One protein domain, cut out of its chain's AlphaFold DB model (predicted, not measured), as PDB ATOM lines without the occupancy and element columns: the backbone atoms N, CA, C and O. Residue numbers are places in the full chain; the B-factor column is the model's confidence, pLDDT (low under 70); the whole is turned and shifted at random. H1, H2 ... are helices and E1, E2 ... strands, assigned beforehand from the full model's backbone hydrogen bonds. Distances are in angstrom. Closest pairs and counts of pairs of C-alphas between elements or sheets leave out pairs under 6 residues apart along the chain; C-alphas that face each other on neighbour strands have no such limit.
ATOM      1  N   TRP A  58     -62.275 -19.179 -44.833       46.38
ATOM      2  CA  TRP A  58     -63.705 -19.454 -44.935       46.38
ATOM      3  C   TRP A  58     -64.150 -20.786 -44.317       46.38
ATOM      4  O   TRP A  58     -65.292 -20.891 -43.914       46.38
ATOM      5  N   MET A  59     -63.301 -21.820 -44.264       46.53
ATOM      6  CA  MET A  59     -63.629 -23.078 -43.573       46.53
ATOM      7  C   MET A  59     -63.264 -23.025 -42.085       46.53
ATOM      8  O   MET A  59     -63.938 -23.658 -41.280       46.53
ATOM      9  N   ARG A  60     -62.208 -22.289 -41.706       46.28
ATOM     10  CA  ARG A  60     -61.766 -22.150 -40.307       46.28
ATOM     11  C   ARG A  60     -62.704 -21.294 -39.457       46.28
ATOM     12  O   ARG A  60     -62.816 -21.566 -38.268       46.28
ATOM     13  N   GLU A  61     -63.382 -20.315 -40.054       50.66
ATOM     14  CA  GLU A  61     -64.400 -19.484 -39.385       50.66
ATOM     15  C   GLU A  61     -65.696 -20.242 -39.038       50.66
ATOM     16  O   GLU A  61     -66.530 -19.727 -38.293       50.66
ATOM     17  N   ASP A  62     -65.856 -21.465 -39.550       54.12
ATOM     18  CA  ASP A  62     -67.079 -22.262 -39.451       54.12
ATOM     19  C   ASP A  62     -66.843 -23.596 -38.738       54.12
ATOM     20  O   ASP A  62     -67.286 -24.665 -39.174       54.12
ATOM     21  N   GLN A  63     -66.117 -23.524 -37.626       55.09
ATOM     22  CA  GLN A  63     -66.143 -24.581 -36.628       55.09
ATOM     23  C   GLN A  63     -67.495 -24.537 -35.909       55.09
ATOM     24  O   GLN A  63     -67.907 -23.483 -35.424       55.09
ATOM     25  N   ASP A  64     -68.198 -25.669 -35.841       57.03
ATOM     26  CA  ASP A  64     -69.319 -25.786 -34.905       57.03
ATOM     27  C   ASP A  64     -68.819 -25.693 -33.449       57.03
ATOM     28  O   ASP A  64     -67.615 -25.691 -33.180       57.03
ATOM     29  N   ALA A  65     -69.737 -25.669 -32.481       50.56
ATOM     30  CA  ALA A  65     -69.393 -25.656 -31.055       50.56
ATOM     31  C   ALA A  65     -68.512 -26.851 -30.601       50.56
ATOM     32  O   ALA A  65     -68.003 -26.852 -29.483       50.56
ATOM     33  N   HIS A  66     -68.321 -27.864 -31.457       52.47
ATOM     34  CA  HIS A  66     -67.498 -29.051 -31.225       52.47
ATOM     35  C   HIS A  66     -66.201 -29.050 -32.058       52.47
ATOM     36  O   HIS A  66     -65.512 -30.071 -32.114       52.47
ATOM     37  N   GLY A  67     -65.857 -27.937 -32.717       56.62
ATOM     38  CA  GLY A  67     -64.637 -27.801 -33.515       56.62
ATOM     39  C   GLY A  67     -64.702 -28.458 -34.899       56.62
ATOM     40  O   GLY A  67     -63.671 -28.558 -35.569       56.62
ATOM     41  N   ARG A  68     -65.871 -28.942 -35.353       56.50
ATOM     42  CA  ARG A  68     -65.993 -29.563 -36.683       56.50
ATOM     43  C   ARG A  68     -66.070 -28.501 -37.764       56.50
ATOM     44  O   ARG A  68     -66.961 -27.659 -37.755       56.50
ATOM     45  N   LEU A  69     -65.163 -28.615 -38.728       54.56
ATOM     46  CA  LEU A  69     -65.139 -27.804 -39.938       54.56
ATOM     47  C   LEU A  69     -66.203 -28.323 -40.907       54.56
ATOM     48  O   LEU A  69     -66.092 -29.450 -41.396       54.56
ATOM     49  N   TYR A  70     -67.200 -27.501 -41.226       52.31
ATOM     50  CA  TYR A  70     -68.081 -27.777 -42.357       52.31
ATOM     51  C   TYR A  70     -67.716 -26.839 -43.507       52.31
ATOM     52  O   TYR A  70     -67.784 -25.620 -43.340       52.31
ATOM     53  N   PRO A  71     -67.376 -27.372 -44.696       53.66
ATOM     54  CA  PRO A  71     -67.387 -26.564 -45.902       53.66
ATOM     55  C   PRO A  71     -68.750 -25.866 -46.031       53.66
ATOM     56  O   PRO A  71     -69.774 -26.480 -45.680       53.66
ATOM     57  N   PRO A  72     -68.796 -24.628 -46.556       53.31
ATOM     58  CA  PRO A  72     -70.060 -23.990 -46.888       53.31
ATOM     59  C   PRO A  72     -70.903 -24.952 -47.735       53.31
ATOM     60  O   PRO A  72     -70.410 -25.570 -48.680       53.31
ATOM     61  N   CYS A  73     -72.174 -25.102 -47.359       56.78
ATOM     62  CA  CYS A  73     -73.169 -25.856 -48.127       56.78
ATOM     63  C   CYS A  73     -72.951 -27.382 -48.227       56.78
ATOM     64  O   CYS A  73     -73.338 -27.990 -49.223       56.78
ATOM     65  N   THR A  74     -72.393 -28.041 -47.208       61.75
ATOM     66  CA  THR A  74     -72.459 -29.515 -47.147       61.75
ATOM     67  C   THR A  74     -73.849 -30.002 -46.753       61.75
ATOM     68  O   THR A  74     -74.508 -29.388 -45.920       61.75
ATOM     69  N   ARG A  75     -74.267 -31.152 -47.302       60.22
ATOM     70  CA  ARG A  75     -75.545 -31.814 -46.975       60.22
ATOM     71  C   ARG A  75     -75.778 -31.960 -45.468       60.22
ATOM     72  O   ARG A  75     -76.913 -31.882 -45.008       60.22
ATOM     73  N   ASP A  76     -74.703 -32.189 -44.725       65.88
ATOM     74  CA  ASP A  76     -74.754 -32.464 -43.292       65.88
ATOM     75  C   ASP A  76     -74.515 -31.193 -42.443       65.88
ATOM     76  O   ASP A  76     -74.679 -31.221 -41.224       65.88
ATOM     77  N   GLY A  77     -74.179 -30.062 -43.076       74.31
ATOM     78  CA  GLY A  77     -74.014 -28.769 -42.421       74.31
ATOM     79  C   GLY A  77     -75.367 -28.183 -42.026       74.31
ATOM     80  O   GLY A  77     -76.157 -27.785 -42.879       74.31
ATOM     81  N   THR A  78     -75.640 -28.124 -40.721       86.12
ATOM     82  CA  THR A  78     -76.915 -27.612 -40.179       86.12
ATOM     83  C   THR A  78     -76.790 -26.283 -39.438       86.12
ATOM     84  O   THR A  78     -77.796 -25.752 -38.965       86.12
ATOM     85  N   LEU A  79     -75.580 -25.732 -39.353       87.50
ATOM     86  CA  LEU A  79     -75.262 -24.517 -38.612       87.50
ATOM     87  C   LEU A  79     -74.129 -23.757 -39.314       87.50
ATOM     88  O   LEU A  79     -73.168 -24.371 -39.776       87.50
ATOM     89  N   ARG A  80     -74.256 -22.431 -39.392       86.62
ATOM     90  CA  ARG A  80     -73.245 -21.499 -39.913       86.62
ATOM     91  C   ARG A  80     -73.118 -20.336 -38.939       86.62
ATOM     92  O   ARG A  80     -74.137 -19.747 -38.576       86.62
ATOM     93  N   LEU A  81     -71.894 -20.052 -38.494       86.56
ATOM     94  CA  LEU A  81     -71.641 -19.147 -37.368       86.56
ATOM     95  C   LEU A  81     -70.839 -17.905 -37.745       86.56
ATOM     96  O   LEU A  81     -71.053 -16.871 -37.120       86.56
ATOM     97  N   PHE A  82     -69.942 -17.974 -38.735       83.88
ATOM     98  CA  PHE A  82     -69.083 -16.840 -39.107       83.88
ATOM     99  C   PHE A  82     -68.334 -16.235 -37.903       83.88
ATOM    100  O   PHE A  82     -68.257 -15.016 -37.751       83.88
ATOM    101  N   GLY A  83     -67.846 -17.094 -37.001       82.12
ATOM    102  CA  GLY A  83     -67.178 -16.688 -35.760       82.12
ATOM    103  C   GLY A  83     -68.076 -16.111 -34.652       82.12
ATOM    104  O   GLY A  83     -67.538 -15.700 -33.625       82.12
ATOM    105  N   LYS A  84     -69.409 -16.068 -34.817       85.50
ATOM    106  CA  LYS A  84     -70.359 -15.657 -33.759       85.50
ATOM    107  C   LYS A  84     -70.746 -16.839 -32.856       85.50
ATOM    108  O   LYS A  84     -70.546 -17.998 -33.227       85.50
ATOM    109  N   ALA A  85     -71.303 -16.567 -31.674       87.38
ATOM    110  CA  ALA A  85     -71.748 -17.627 -30.772       87.38
ATOM    111  C   ALA A  85     -73.054 -18.267 -31.272       87.38
ATOM    112  O   ALA A  85     -73.856 -17.643 -31.966       87.38
ATOM    113  N   GLU A  86     -73.303 -19.531 -30.916       88.69
ATOM    114  CA  GLU A  86     -74.527 -20.224 -31.342       88.69
ATOM    115  C   GLU A  86     -75.810 -19.581 -30.758       88.69
ATOM    116  O   GLU A  86     -76.881 -19.630 -31.378       88.69
ATOM    117  N   GLU A  87     -75.708 -18.948 -29.589       91.50
ATOM    118  CA  GLU A  87     -76.779 -18.155 -28.970       91.50
ATOM    119  C   GLU A  87     -77.143 -16.885 -29.756       91.50
ATOM    120  O   GLU A  87     -78.287 -16.440 -29.682       91.50
ATOM    121  N   ASP A  88     -76.232 -16.368 -30.587       91.12
ATOM    122  CA  ASP A  88     -76.474 -15.200 -31.447       91.12
ATOM    123  C   ASP A  88     -77.256 -15.559 -32.725       91.12
ATOM    124  O   ASP A  88     -77.617 -14.689 -33.527       91.12
ATOM    125  N   VAL A  89     -77.510 -16.849 -32.966       94.69
ATOM    126  CA  VAL A  89     -78.158 -17.320 -34.191       94.69
ATOM    127  C   VAL A  89     -79.664 -17.069 -34.134       94.69
ATOM    128  O   VAL A  89     -80.423 -17.831 -33.529       94.69
ATOM    129  N   ARG A  90     -80.090 -16.030 -34.856       97.50
ATOM    130  CA  ARG A  90     -81.488 -15.574 -34.965       97.50
ATOM    131  C   ARG A  90     -82.271 -16.192 -36.122       97.50
ATOM    132  O   ARG A  90     -83.494 -16.083 -36.150       97.50
ATOM    133  N   VAL A  91     -81.582 -16.811 -37.085       98.31
ATOM    134  CA  VAL A  91     -82.164 -17.265 -38.358       98.31
ATOM    135  C   VAL A  91     -82.181 -18.790 -38.447       98.31
ATOM    136  O   VAL A  91     -81.165 -19.449 -38.227       98.31
ATOM    137  N   THR A  92     -83.316 -19.366 -38.847       97.88
ATOM    138  CA  THR A  92     -83.417 -20.768 -39.280       97.88
ATOM    139  C   THR A  92     -83.952 -20.840 -40.707       97.88
ATOM    140  O   THR A  92     -85.093 -20.466 -40.969       97.88
ATOM    141  N   LEU A  93     -83.146 -21.360 -41.633       97.81
ATOM    142  CA  LEU A  93     -83.514 -21.614 -43.023       97.81
ATOM    143  C   LEU A  93     -84.061 -23.035 -43.188       97.81
ATOM    144  O   LEU A  93     -83.355 -24.023 -42.979       97.81
ATOM    145  N   TYR A  94     -85.304 -23.143 -43.646       97.06
ATOM    146  CA  TYR A  94     -85.897 -24.395 -44.098       97.06
ATOM    147  C   TYR A  94     -85.659 -24.555 -45.601       97.06
ATOM    148  O   TYR A  94     -86.146 -23.749 -46.399       97.06
ATOM    149  N   ARG A  95     -84.932 -25.605 -45.995       94.12
ATOM    150  CA  ARG A  95     -84.552 -25.861 -47.395       94.12
ATOM    151  C   ARG A  95     -84.579 -27.337 -47.760       94.12
ATOM    152  O   ARG A  95     -84.718 -28.193 -46.891       94.12
ATOM    153  N   ASP A  96     -84.401 -27.639 -49.041       92.50
ATOM    154  CA  ASP A  96     -84.306 -29.014 -49.509       92.50
ATOM    155  C   ASP A  96     -82.925 -29.652 -49.247       92.50
ATOM    156  O   ASP A  96     -81.906 -28.967 -49.371       92.50
ATOM    157  N   PRO A  97     -82.874 -30.964 -48.930       89.00
ATOM    158  CA  PRO A  97     -81.623 -31.678 -48.657       89.00
ATOM    159  C   PRO A  97     -80.777 -31.966 -49.901       89.00
ATOM    160  O   PRO A  97     -79.609 -32.317 -49.765       89.00
ATOM    161  N   ALA A  98     -81.354 -31.858 -51.102       87.50
ATOM    162  CA  ALA A  98     -80.653 -32.111 -52.362       87.50
ATOM    163  C   ALA A  98     -79.956 -30.860 -52.917       87.50
ATOM    164  O   ALA A  98     -79.173 -30.972 -53.854       87.50
ATOM    165  N   TYR A  99     -80.221 -29.686 -52.333       87.50
ATOM    166  CA  TYR A  99     -79.718 -28.393 -52.794       87.50
ATOM    167  C   TYR A  99     -80.132 -28.061 -54.234       87.50
ATOM    168  O   TYR A  99     -79.426 -27.349 -54.937       87.50
ATOM    169  N   TRP A 100     -81.287 -28.560 -54.684       87.00
ATOM    170  CA  TRP A 100     -81.789 -28.312 -56.041       87.00
ATOM    171  C   TRP A 100     -82.785 -27.163 -56.107       87.00
ATOM    172  O   TRP A 100     -83.148 -26.749 -57.204       87.00
ATOM    173  N   CYS A 101     -83.294 -26.671 -54.974       91.31
ATOM    174  CA  CYS A 101     -84.247 -25.573 -54.994       91.31
ATOM    175  C   CYS A 101     -83.518 -24.230 -55.212       91.31
ATOM    176  O   CYS A 101     -82.927 -23.718 -54.254       91.31
ATOM    177  N   PRO A 102     -83.632 -23.591 -56.397       93.12
ATOM    178  CA  PRO A 102     -82.940 -22.325 -56.676       93.12
ATOM    179  C   PRO A 102     -83.438 -21.191 -55.767       93.12
ATOM    180  O   PRO A 102     -82.709 -20.275 -55.400       93.12
ATOM    181  N   TYR A 103     -84.694 -21.283 -55.323       95.88
ATOM    182  CA  TYR A 103     -85.279 -20.344 -54.374       95.88
ATOM    183  C   TYR A 103     -84.672 -20.455 -52.972       95.88
ATOM    184  O   TYR A 103     -84.550 -19.443 -52.289       95.88
ATOM    185  N   CYS A 104     -84.302 -21.663 -52.532       95.88
ATOM    186  CA  CYS A 104     -83.567 -21.843 -51.278       95.88
ATOM    187  C   CYS A 104     -82.130 -21.350 -51.421       95.88
ATOM    188  O   CYS A 104     -81.594 -20.751 -50.491       95.88
ATOM    189  N   GLU A 105     -81.527 -21.601 -52.584       94.50
ATOM    190  CA  GLU A 105     -80.157 -21.205 -52.891       94.50
ATOM    191  C   GLU A 105     -79.965 -19.691 -52.791       94.50
ATOM    192  O   GLU A 105     -79.089 -19.271 -52.044       94.50
ATOM    193  N   ARG A 106     -80.831 -18.863 -53.397       95.75
ATOM    194  CA  ARG A 106     -80.701 -17.393 -53.283       95.75
ATOM    195  C   ARG A 106     -80.758 -16.870 -51.846       95.75
ATOM    196  O   ARG A 106     -79.988 -15.984 -51.490       95.75
ATOM    197  N   VAL A 107     -81.627 -17.436 -51.003       97.69
ATOM    198  CA  VAL A 107     -81.715 -17.048 -49.584       97.69
ATOM    199  C   VAL A 107     -80.446 -17.460 -48.842       97.69
ATOM    200  O   VAL A 107     -79.881 -16.666 -48.095       97.69
ATOM    201  N   GLN A 108     -79.968 -18.687 -49.063       95.19
ATOM    202  CA  GLN A 108     -78.739 -19.152 -48.430       95.19
ATOM    203  C   GLN A 108     -77.526 -18.327 -48.877       95.19
ATOM    204  O   GLN A 108     -76.741 -17.900 -48.039       95.19
ATOM    205  N   MET A 109     -77.385 -18.067 -50.178       93.69
ATOM    206  CA  MET A 109     -76.305 -17.245 -50.723       93.69
ATOM    207  C   MET A 109     -76.302 -15.848 -50.109       93.69
ATOM    208  O   MET A 109     -75.241 -15.346 -49.752       93.69
ATOM    209  N   GLN A 110     -77.475 -15.238 -49.931       96.38
ATOM    210  CA  GLN A 110     -77.569 -13.947 -49.262       96.38
ATOM    211  C   GLN A 110     -77.086 -14.021 -47.807       96.38
ATOM    212  O   GLN A 110     -76.311 -13.164 -47.394       96.38
ATOM    213  N   LEU A 111     -77.486 -15.044 -47.042       95.50
ATOM    214  CA  LEU A 111     -77.008 -15.242 -45.665       95.50
ATOM    215  C   LEU A 111     -75.480 -15.395 -45.607       95.50
ATOM    216  O   LEU A 111     -74.844 -14.794 -44.745       95.50
ATOM    217  N   GLU A 112     -74.892 -16.139 -46.550       91.88
ATOM    218  CA  GLU A 112     -73.438 -16.325 -46.653       91.88
ATOM    219  C   GLU A 112     -72.706 -15.023 -47.005       91.88
ATOM    220  O   GLU A 112     -71.742 -14.658 -46.334       91.88
ATOM    221  N   VAL A 113     -73.174 -14.284 -48.017       90.88
ATOM    222  CA  VAL A 113     -72.552 -13.012 -48.431       90.88
ATOM    223  C   VAL A 113     -72.657 -11.965 -47.320       90.88
ATOM    224  O   VAL A 113     -71.703 -11.229 -47.078       90.88
ATOM    225  N   LYS A 114     -73.788 -11.925 -46.608       92.69
ATOM    226  CA  LYS A 114     -74.000 -11.016 -45.474       92.69
ATOM    227  C   LYS A 114     -73.350 -11.494 -44.173       92.69
ATOM    228  O   LYS A 114     -73.414 -10.769 -43.187       92.69
ATOM    229  N   ARG A 115     -72.773 -12.702 -44.145       91.00
ATOM    230  CA  ARG A 115     -72.216 -13.360 -42.947       91.00
ATOM    231  C   ARG A 115     -73.184 -13.378 -41.755       91.00
ATOM    232  O   ARG A 115     -72.797 -13.150 -40.609       91.00
ATOM    233  N   VAL A 116     -74.463 -13.640 -42.023       93.31
ATOM    234  CA  VAL A 116     -75.512 -13.738 -40.995       93.31
ATOM    235  C   VAL A 116     -75.538 -15.165 -40.454       93.31
ATOM    236  O   VAL A 116     -75.832 -16.060 -41.241       93.31
ATOM    237  N   PRO A 117     -75.294 -15.419 -39.155       92.44
ATOM    238  CA  PRO A 117     -75.354 -16.769 -38.601       92.44
ATOM    239  C   PRO A 117     -76.745 -17.385 -38.744       92.44
ATOM    240  O   PRO A 117     -77.758 -16.727 -38.484       92.44
ATOM    241  N   TYR A 118     -76.811 -18.660 -39.124       95.00
ATOM    242  CA  TYR A 118     -78.083 -19.337 -39.364       95.00
ATOM    243  C   TYR A 118     -78.021 -20.845 -39.130       95.00
ATOM    244  O   TYR A 118     -76.992 -21.502 -39.303       95.00
ATOM    245  N   ARG A 119     -79.173 -21.412 -38.764       94.19
ATOM    246  CA  ARG A 119     -79.426 -22.856 -38.740       94.19
ATOM    247  C   ARG A 119     -80.082 -23.300 -40.037       94.19
ATOM    248  O   ARG A 119     -80.826 -22.546 -40.659       94.19
ATOM    249  N   ILE A 120     -79.874 -24.557 -40.409       93.44
ATOM    250  CA  ILE A 120     -80.551 -25.204 -41.533       93.44
ATOM    251  C   ILE A 120     -81.449 -26.328 -41.012       93.44
ATOM    252  O   ILE A 120     -81.048 -27.171 -40.204       93.44
ATOM    253  N   ARG A 121     -82.683 -26.365 -41.518       93.69
ATOM    254  CA  ARG A 121     -83.626 -27.471 -41.344       93.69
ATOM    255  C   ARG A 121     -83.976 -28.057 -42.705       93.69
ATOM    256  O   ARG A 121     -84.529 -27.380 -43.570       93.69
ATOM    257  N   MET A 122     -83.660 -29.336 -42.879       92.00
ATOM    258  CA  MET A 122     -83.890 -30.047 -44.133       92.00
ATOM    259  C   MET A 122     -85.343 -30.500 -44.252       92.00
ATOM    260  O   MET A 122     -85.850 -31.230 -43.403       92.00
ATOM    261  N   ILE A 123     -85.999 -30.097 -45.335       94.19
ATOM    262  CA  ILE A 123     -87.384 -30.414 -45.660       94.19
ATOM    263  C   ILE A 123     -87.431 -30.979 -47.075       94.19
ATOM    264  O   ILE A 123     -87.041 -30.318 -48.033       94.19
ATOM    265  N   ASN A 124     -87.976 -32.182 -47.238       92.00
ATOM    266  CA  ASN A 124     -88.123 -32.788 -48.561       92.00
ATOM    267  C   ASN A 124     -88.904 -31.878 -49.522       92.00
ATOM    268  O   ASN A 124     -89.930 -31.296 -49.157       92.00
ATOM    269  N   MET A 125     -88.465 -31.790 -50.778       90.25
ATOM    270  CA  MET A 125     -89.334 -31.315 -51.853       90.25
ATOM    271  C   MET A 125     -90.403 -32.364 -52.160       90.25
ATOM    272  O   MET A 125     -90.237 -33.548 -51.870       90.25
ATOM    273  N   ARG A 126     -91.495 -31.937 -52.803       86.00
ATOM    274  CA  ARG A 126     -92.603 -32.828 -53.181       86.00
ATOM    275  C   ARG A 126     -92.148 -34.010 -54.049       86.00
ATOM    276  O   ARG A 126     -92.731 -35.081 -53.954       86.00
ATOM    277  N   CYS A 127     -91.117 -33.821 -54.871       84.94
ATOM    278  CA  CYS A 127     -90.558 -34.854 -55.740       84.94
ATOM    279  C   CYS A 127     -89.683 -35.896 -55.016       84.94
ATOM    280  O   CYS A 127     -89.402 -36.926 -55.616       84.94
ATOM    281  N   TYR A 128     -89.272 -35.672 -53.758       82.00
ATOM    282  CA  TYR A 128     -88.408 -36.607 -53.010       82.00
ATOM    283  C   TYR A 128     -89.162 -37.451 -51.980       82.00
ATOM    284  O   TYR A 128     -88.608 -38.405 -51.442       82.00
ATOM    285  N   GLY A 129     -90.411 -37.105 -51.672       88.25
ATOM    286  CA  GLY A 129     -91.225 -37.845 -50.715       88.25
ATOM    287  C   GLY A 129     -92.084 -36.948 -49.834       88.25
ATOM    288  O   GLY A 129     -92.234 -35.746 -50.068       88.25
ATOM    289  N   LYS A 130     -92.671 -37.560 -48.803       92.81
ATOM    290  CA  LYS A 130     -93.554 -36.864 -47.862       92.81
ATOM    291  C   LYS A 130     -92.760 -35.821 -47.064       92.81
ATOM    292  O   LYS A 130     -91.644 -36.081 -46.608       92.81
ATOM    293  N   LYS A 131     -93.356 -34.639 -46.885       94.81
ATOM    294  CA  LYS A 131     -92.861 -33.598 -45.974       94.81
ATOM    295  C   LYS A 131     -93.227 -33.943 -44.523       94.81
ATOM    296  O   LYS A 131     -94.286 -34.534 -44.309       94.81
ATOM    297  N   PRO A 132     -92.400 -33.571 -43.530       94.50
ATOM    298  CA  PRO A 132     -92.758 -33.736 -42.126       94.50
ATOM    299  C   PRO A 132     -94.040 -32.973 -41.770       94.50
ATOM    300  O   PRO A 132     -94.194 -31.814 -42.158       94.50
ATOM    301  N   ASP A 133     -94.923 -33.584 -40.978       95.56
ATOM    302  CA  ASP A 133     -96.235 -32.995 -40.668       95.56
ATOM    303  C   ASP A 133     -96.116 -31.669 -39.891       95.56
ATOM    304  O   ASP A 133     -96.957 -30.783 -40.036       95.56
ATOM    305  N   TYR A 134     -95.060 -31.500 -39.081       95.94
ATOM    306  CA  TYR A 134     -94.806 -30.240 -38.371       95.94
ATOM    307  C   TYR A 134     -94.553 -29.086 -39.344       95.94
ATOM    308  O   TYR A 134     -95.040 -27.978 -39.126       95.94
ATOM    309  N   TYR A 135     -93.843 -29.356 -40.441       97.06
ATOM    310  CA  TYR A 135     -93.510 -28.338 -41.421       97.06
ATOM    311  C   TYR A 135     -94.753 -27.895 -42.180       97.06
ATOM    312  O   TYR A 135     -94.961 -26.706 -42.359       97.06
ATOM    313  N   THR A 136     -95.621 -28.827 -42.572       96.25
ATOM    314  CA  THR A 136     -96.871 -28.486 -43.267       96.25
ATOM    315  C   THR A 136     -97.902 -27.817 -42.361       96.25
ATOM    316  O   THR A 136     -98.776 -27.122 -42.861       96.25
ATOM    317  N   ARG A 137     -97.820 -27.988 -41.034       97.06
ATOM    318  CA  ARG A 137     -98.618 -27.185 -40.089       97.06
ATOM    319  C   ARG A 137     -98.126 -25.739 -40.016       97.06
ATOM    320  O   ARG A 137     -98.940 -24.830 -39.946       97.06
ATOM    321  N   MET A 138     -96.809 -25.550 -40.038       96.75
ATOM    322  CA  MET A 138     -96.160 -24.239 -40.003       96.75
ATOM    323  C   MET A 138     -96.287 -23.494 -41.346       96.75
ATOM    324  O   MET A 138     -96.605 -22.313 -41.370       96.75
ATOM    325  N   VAL A 139     -96.090 -24.198 -42.463       96.88
ATOM    326  CA  VAL A 139     -96.187 -23.702 -43.843       96.88
ATOM    327  C   VAL A 139     -97.248 -24.532 -44.584       96.88
ATOM    328  O   VAL A 139     -96.903 -25.532 -45.222       96.88
ATOM    329  N   PRO A 140     -98.542 -24.151 -44.532       95.12
ATOM    330  CA  PRO A 140     -99.632 -24.919 -45.149       95.12
ATOM    331  C   PRO A 140     -99.485 -25.145 -46.657       95.12
ATOM    332  O   PRO A 140     -99.926 -26.169 -47.174       95.12
ATOM    333  N   SER A 141     -98.819 -24.231 -47.372       94.06
ATOM    334  CA  SER A 141     -98.507 -24.398 -48.799       94.06
ATOM    335  C   SER A 141     -97.490 -25.520 -49.062       94.06
ATOM    336  O   SER A 141     -97.390 -26.031 -50.178       94.06
ATOM    337  N   GLY A 142     -96.704 -25.894 -48.047       93.44
ATOM    338  CA  GLY A 142     -95.581 -26.819 -48.147       93.44
ATOM    339  C   GLY A 142     -94.422 -26.314 -49.014       93.44
ATOM    340  O   GLY A 142     -93.513 -27.097 -49.304       93.44
ATOM    341  N   LEU A 143     -94.442 -25.055 -49.459       94.31
ATOM    342  CA  LEU A 143     -93.436 -24.487 -50.358       94.31
ATOM    343  C   LEU A 143     -92.143 -24.141 -49.619       94.31
ATOM    344  O   LEU A 143     -92.166 -23.818 -48.440       94.31
ATOM    345  N   LEU A 144     -91.024 -24.212 -50.340       95.56
ATOM    346  CA  LEU A 144     -89.695 -23.828 -49.868       95.56
ATOM    347  C   LEU A 144     -89.157 -22.656 -50.711       95.56
ATOM    348  O   LEU A 144     -89.522 -22.555 -51.887       95.56
ATOM    349  N   PRO A 145     -88.242 -21.832 -50.168       97.25
ATOM    350  CA  PRO A 145     -87.785 -21.839 -48.778       97.25
ATOM    351  C   PRO A 145     -88.835 -21.277 -47.818       97.25
ATOM    352  O   PRO A 145     -89.769 -20.583 -48.219       97.25
ATOM    353  N   ALA A 146     -88.619 -21.547 -46.535       98.12
ATOM    354  CA  ALA A 146     -89.171 -20.745 -45.453       98.12
ATOM    355  C   ALA A 146     -88.020 -20.329 -44.535       98.12
ATOM    356  O   ALA A 146     -87.032 -21.058 -44.418       98.12
ATOM    357  N   VAL A 147     -88.141 -19.178 -43.888       98.31
ATOM    358  CA  VAL A 147     -87.168 -18.705 -42.905       98.31
ATOM    359  C   VAL A 147     -87.896 -18.325 -41.632       98.31
ATOM    360  O   VAL A 147     -88.938 -17.682 -41.673       98.31
ATOM    361  N   GLU A 148     -87.342 -18.725 -40.500       98.25
ATOM    362  CA  GLU A 148     -87.734 -18.211 -39.195       98.25
ATOM    363  C   GLU A 148     -86.677 -17.211 -38.722       98.25
ATOM    364  O   GLU A 148     -85.491 -17.539 -38.721       98.25
ATOM    365  N   VAL A 149     -87.103 -16.001 -38.355       98.06
ATOM    366  CA  VAL A 149     -86.253 -14.956 -37.765       98.06
ATOM    367  C   VAL A 149     -86.879 -14.536 -36.443       98.06
ATOM    368  O   VAL A 149     -88.040 -14.127 -36.427       98.06
ATOM    369  N   ASP A 150     -86.147 -14.682 -35.337       96.75
ATOM    370  CA  ASP A 150     -86.627 -14.370 -33.978       96.75
ATOM    371  C   ASP A 150     -87.998 -15.003 -33.656       96.75
ATOM    372  O   ASP A 150     -88.911 -14.361 -33.132       96.75
ATOM    373  N   GLY A 151     -88.181 -16.269 -34.046       95.56
ATOM    374  CA  GLY A 151     -89.423 -17.022 -33.837       95.56
ATOM    375  C   GLY A 151     -90.583 -16.641 -34.766       95.56
ATOM    376  O   GLY A 151     -91.681 -17.181 -34.627       95.56
ATOM    377  N   ARG A 152     -90.378 -15.728 -35.725       97.94
ATOM    378  CA  ARG A 152     -91.384 -15.341 -36.724       97.94
ATOM    379  C   ARG A 152     -91.094 -16.008 -38.060       97.94
ATOM    380  O   ARG A 152     -89.985 -15.915 -38.576       97.94
ATOM    381  N   LEU A 153     -92.109 -16.653 -38.624       97.94
ATOM    382  CA  LEU A 153     -92.015 -17.372 -39.891       97.94
ATOM    383  C   LEU A 153     -92.281 -16.457 -41.089       97.94
ATOM    384  O   LEU A 153     -93.273 -15.728 -41.116       97.94
ATOM    385  N   PHE A 154     -91.448 -16.597 -42.115       98.31
ATOM    386  CA  PHE A 154     -91.552 -15.918 -43.397       98.31
ATOM    387  C   PHE A 154     -91.430 -16.925 -44.543       98.31
ATOM    388  O   PHE A 154     -90.642 -17.873 -44.501       98.31
ATOM    389  N   THR A 155     -92.234 -16.712 -45.576       97.69
ATOM    390  CA  THR A 155     -92.267 -17.499 -46.814       97.69
ATOM    391  C   THR A 155     -92.090 -16.564 -48.001       97.69
ATOM    392  O   THR A 155     -92.074 -15.353 -47.816       97.69
ATOM    393  N   GLU A 156     -91.994 -17.123 -49.208       96.38
ATOM    394  CA  GLU A 156     -91.661 -16.400 -50.442       96.38
ATOM    395  C   GLU A 156     -90.224 -15.878 -50.439       96.38
ATOM    396  O   GLU A 156     -89.829 -14.992 -49.691       96.38
ATOM    397  N   SER A 157     -89.392 -16.448 -51.303       96.94
ATOM    398  CA  SER A 157     -87.953 -16.178 -51.239       96.94
ATOM    399  C   SER A 157     -87.578 -14.732 -51.559       96.94
ATOM    400  O   SER A 157     -86.596 -14.270 -51.005       96.94
ATOM    401  N   VAL A 158     -88.336 -14.001 -52.385       96.00
ATOM    402  CA  VAL A 158     -88.064 -12.565 -52.616       96.00
ATOM    403  C   VAL A 158     -88.359 -11.744 -51.358       96.00
ATOM    404  O   VAL A 158     -87.533 -10.926 -50.961       96.00
ATOM    405  N   ASP A 159     -89.488 -12.005 -50.698       97.44
ATOM    406  CA  ASP A 159     -89.882 -11.303 -49.473       97.44
ATOM    407  C   ASP A 159     -88.906 -11.608 -48.333       97.44
ATOM    408  O   ASP A 159     -88.471 -10.700 -47.629       97.44
ATOM    409  N   ILE A 160     -88.479 -12.871 -48.209       98.50
ATOM    410  CA  ILE A 160     -87.410 -13.279 -47.291       98.50
ATOM    411  C   ILE A 160     -86.120 -12.508 -47.591       98.50
ATOM    412  O   ILE A 160     -85.480 -12.027 -46.661       98.50
ATOM    413  N   MET A 161     -85.729 -12.363 -48.860       98.00
ATOM    414  CA  MET A 161     -84.489 -11.662 -49.193       98.00
ATOM    415  C   MET A 161     -84.530 -10.186 -48.785       98.00
ATOM    416  O   MET A 161     -83.566  -9.681 -48.208       98.00
ATOM    417  N   PHE A 162     -85.646  -9.493 -49.027       97.06
ATOM    418  CA  PHE A 162     -85.794  -8.099 -48.597       97.06
ATOM    419  C   PHE A 162     -85.946  -7.956 -47.080       97.06
ATOM    420  O   PHE A 162     -85.399  -7.015 -46.515       97.06
ATOM    421  N   LEU A 163     -86.591  -8.909 -46.400       97.81
ATOM    422  CA  LEU A 163     -86.594  -8.974 -44.935       97.81
ATOM    423  C   LEU A 163     -85.165  -9.073 -44.380       97.81
ATOM    424  O   LEU A 163     -84.829  -8.380 -43.425       97.81
ATOM    425  N   LEU A 164     -84.325  -9.934 -44.962       97.69
ATOM    426  CA  LEU A 164     -82.934 -10.091 -44.532       97.69
ATOM    427  C   LEU A 164     -82.103  -8.826 -44.788       97.69
ATOM    428  O   LEU A 164     -81.223  -8.521 -43.986       97.69
ATOM    429  N   GLU A 165     -82.380  -8.078 -45.861       96.56
ATOM    430  CA  GLU A 165     -81.764  -6.760 -46.073       96.56
ATOM    431  C   GLU A 165     -82.147  -5.761 -44.978       96.56
ATOM    432  O   GLU A 165     -81.276  -5.058 -44.473       96.56
ATOM    433  N   ASP A 166     -83.419  -5.740 -44.578       96.06
ATOM    434  CA  ASP A 166     -83.942  -4.801 -43.580       96.06
ATOM    435  C   ASP A 166     -83.461  -5.131 -42.153       96.06
ATOM    436  O   ASP A 166     -83.178  -4.243 -41.352       96.06
ATOM    437  N   GLN A 167     -83.345  -6.423 -41.824       96.06
ATOM    438  CA  GLN A 167     -82.967  -6.896 -40.486       96.06
ATOM    439  C   GLN A 167     -81.449  -6.928 -40.241       96.06
ATOM    440  O   GLN A 167     -81.021  -6.812 -39.091       96.06
ATOM    441  N   PHE A 168     -80.636  -7.110 -41.287       95.38
ATOM    442  CA  PHE A 168     -79.184  -7.304 -41.179       95.38
ATOM    443  C   PHE A 168     -78.433  -6.297 -42.064       95.38
ATOM    444  O   PHE A 168     -78.063  -6.581 -43.206       95.38
TER     445      PHE A 168
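AT A GLANCE: This is residues 58 to 168 of the 248 residues of the protein "Hypothetical protein" of Compsopogon caeruleus (UniProt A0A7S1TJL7). A small sheet of four strands has two helices, H1 and H3, side by side over one face, both running along the strands. The short helix H2 lies at one end of the longest axis, and a long stretch with no named element, residues 58 to 90, reaches the other end, with residues 79 to 80 paired to the edge strand E2. The printed part has 111 residues, with under half in named elements: three helices and four strands in the order E1 H1 E2 H2 E3 E4 H3, mixed in class. The sheet is mixed, in the order E2 E1 E3 E4. The whole is compact, with a radius of gyration of the C-alphas of 13.5 A and spans of 37 by 30 by 23 A.

IN THESE COORDINATES: Find C-alpha 91 at (-82.164, -17.265, -38.358); from there E1 runs through residues 91 to 95, 12.7 A long. Beside it look for E2, residues 118 to 122, 13.1 A, and E3, residues 146 to 149, 10.1 A; then comes E4, residues 152 to 155, 10.4 A. H1, residues 102 to 113, begins at C-alpha 102 at (-82.940, -22.325, -56.676) and is 16.2 A long. H2 is residues 133 to 138, 8.8 A. H3, residues 157 to 167, runs 15.1 A to C-alpha 167 at (-82.967, -6.896, -40.486).

HOW THE PARTS SIT: Start at the inner strand E1. E2 is its parallel neighbour, with N 93 and O 119 2.8 A apart, within hydrogen-bond range. E3 is its antiparallel neighbour, with N 92 and O 148 at 2.8 A. E3 and E4 form a hairpin, with N 147 and O 154 at 2.9 A. E1, H1 and E2 make a strand-helix-strand unit, two parallel neighbour strands with a helix between, and its crossover is right-handed. H1 is on the sheet at a height of 9.8 A, over E2 and E1; its closest C-alphas to E1 are those of Cys 104 and Arg 95, 5.7 A apart. On the same face, H3 lies over E3 at a height of 10.0 A, the two layers being the sheet and these helices. H1 and H3 touch, the closest C-alphas being those of Tyr 103 and Ser 157, 5.9 A apart; they run the same way at a shallow tilt of 18 degrees. H2 only grazes the sheet, with its residues 135 to 138, and is apart from H1 and H3. Every O i to N i+4 pair is within hydrogen-bond range in H2 and H3, and 7 of 8 are in H1.

THE WHOLE: Look to Arg 60 and Pro 140 for the two C-alphas farthest apart, at 38.3 A. The printed part has no cut, and no link between named elements is long. Residues 58 to 76 have pLDDT under 70, against a mean of 86.8 for the printed part of this model.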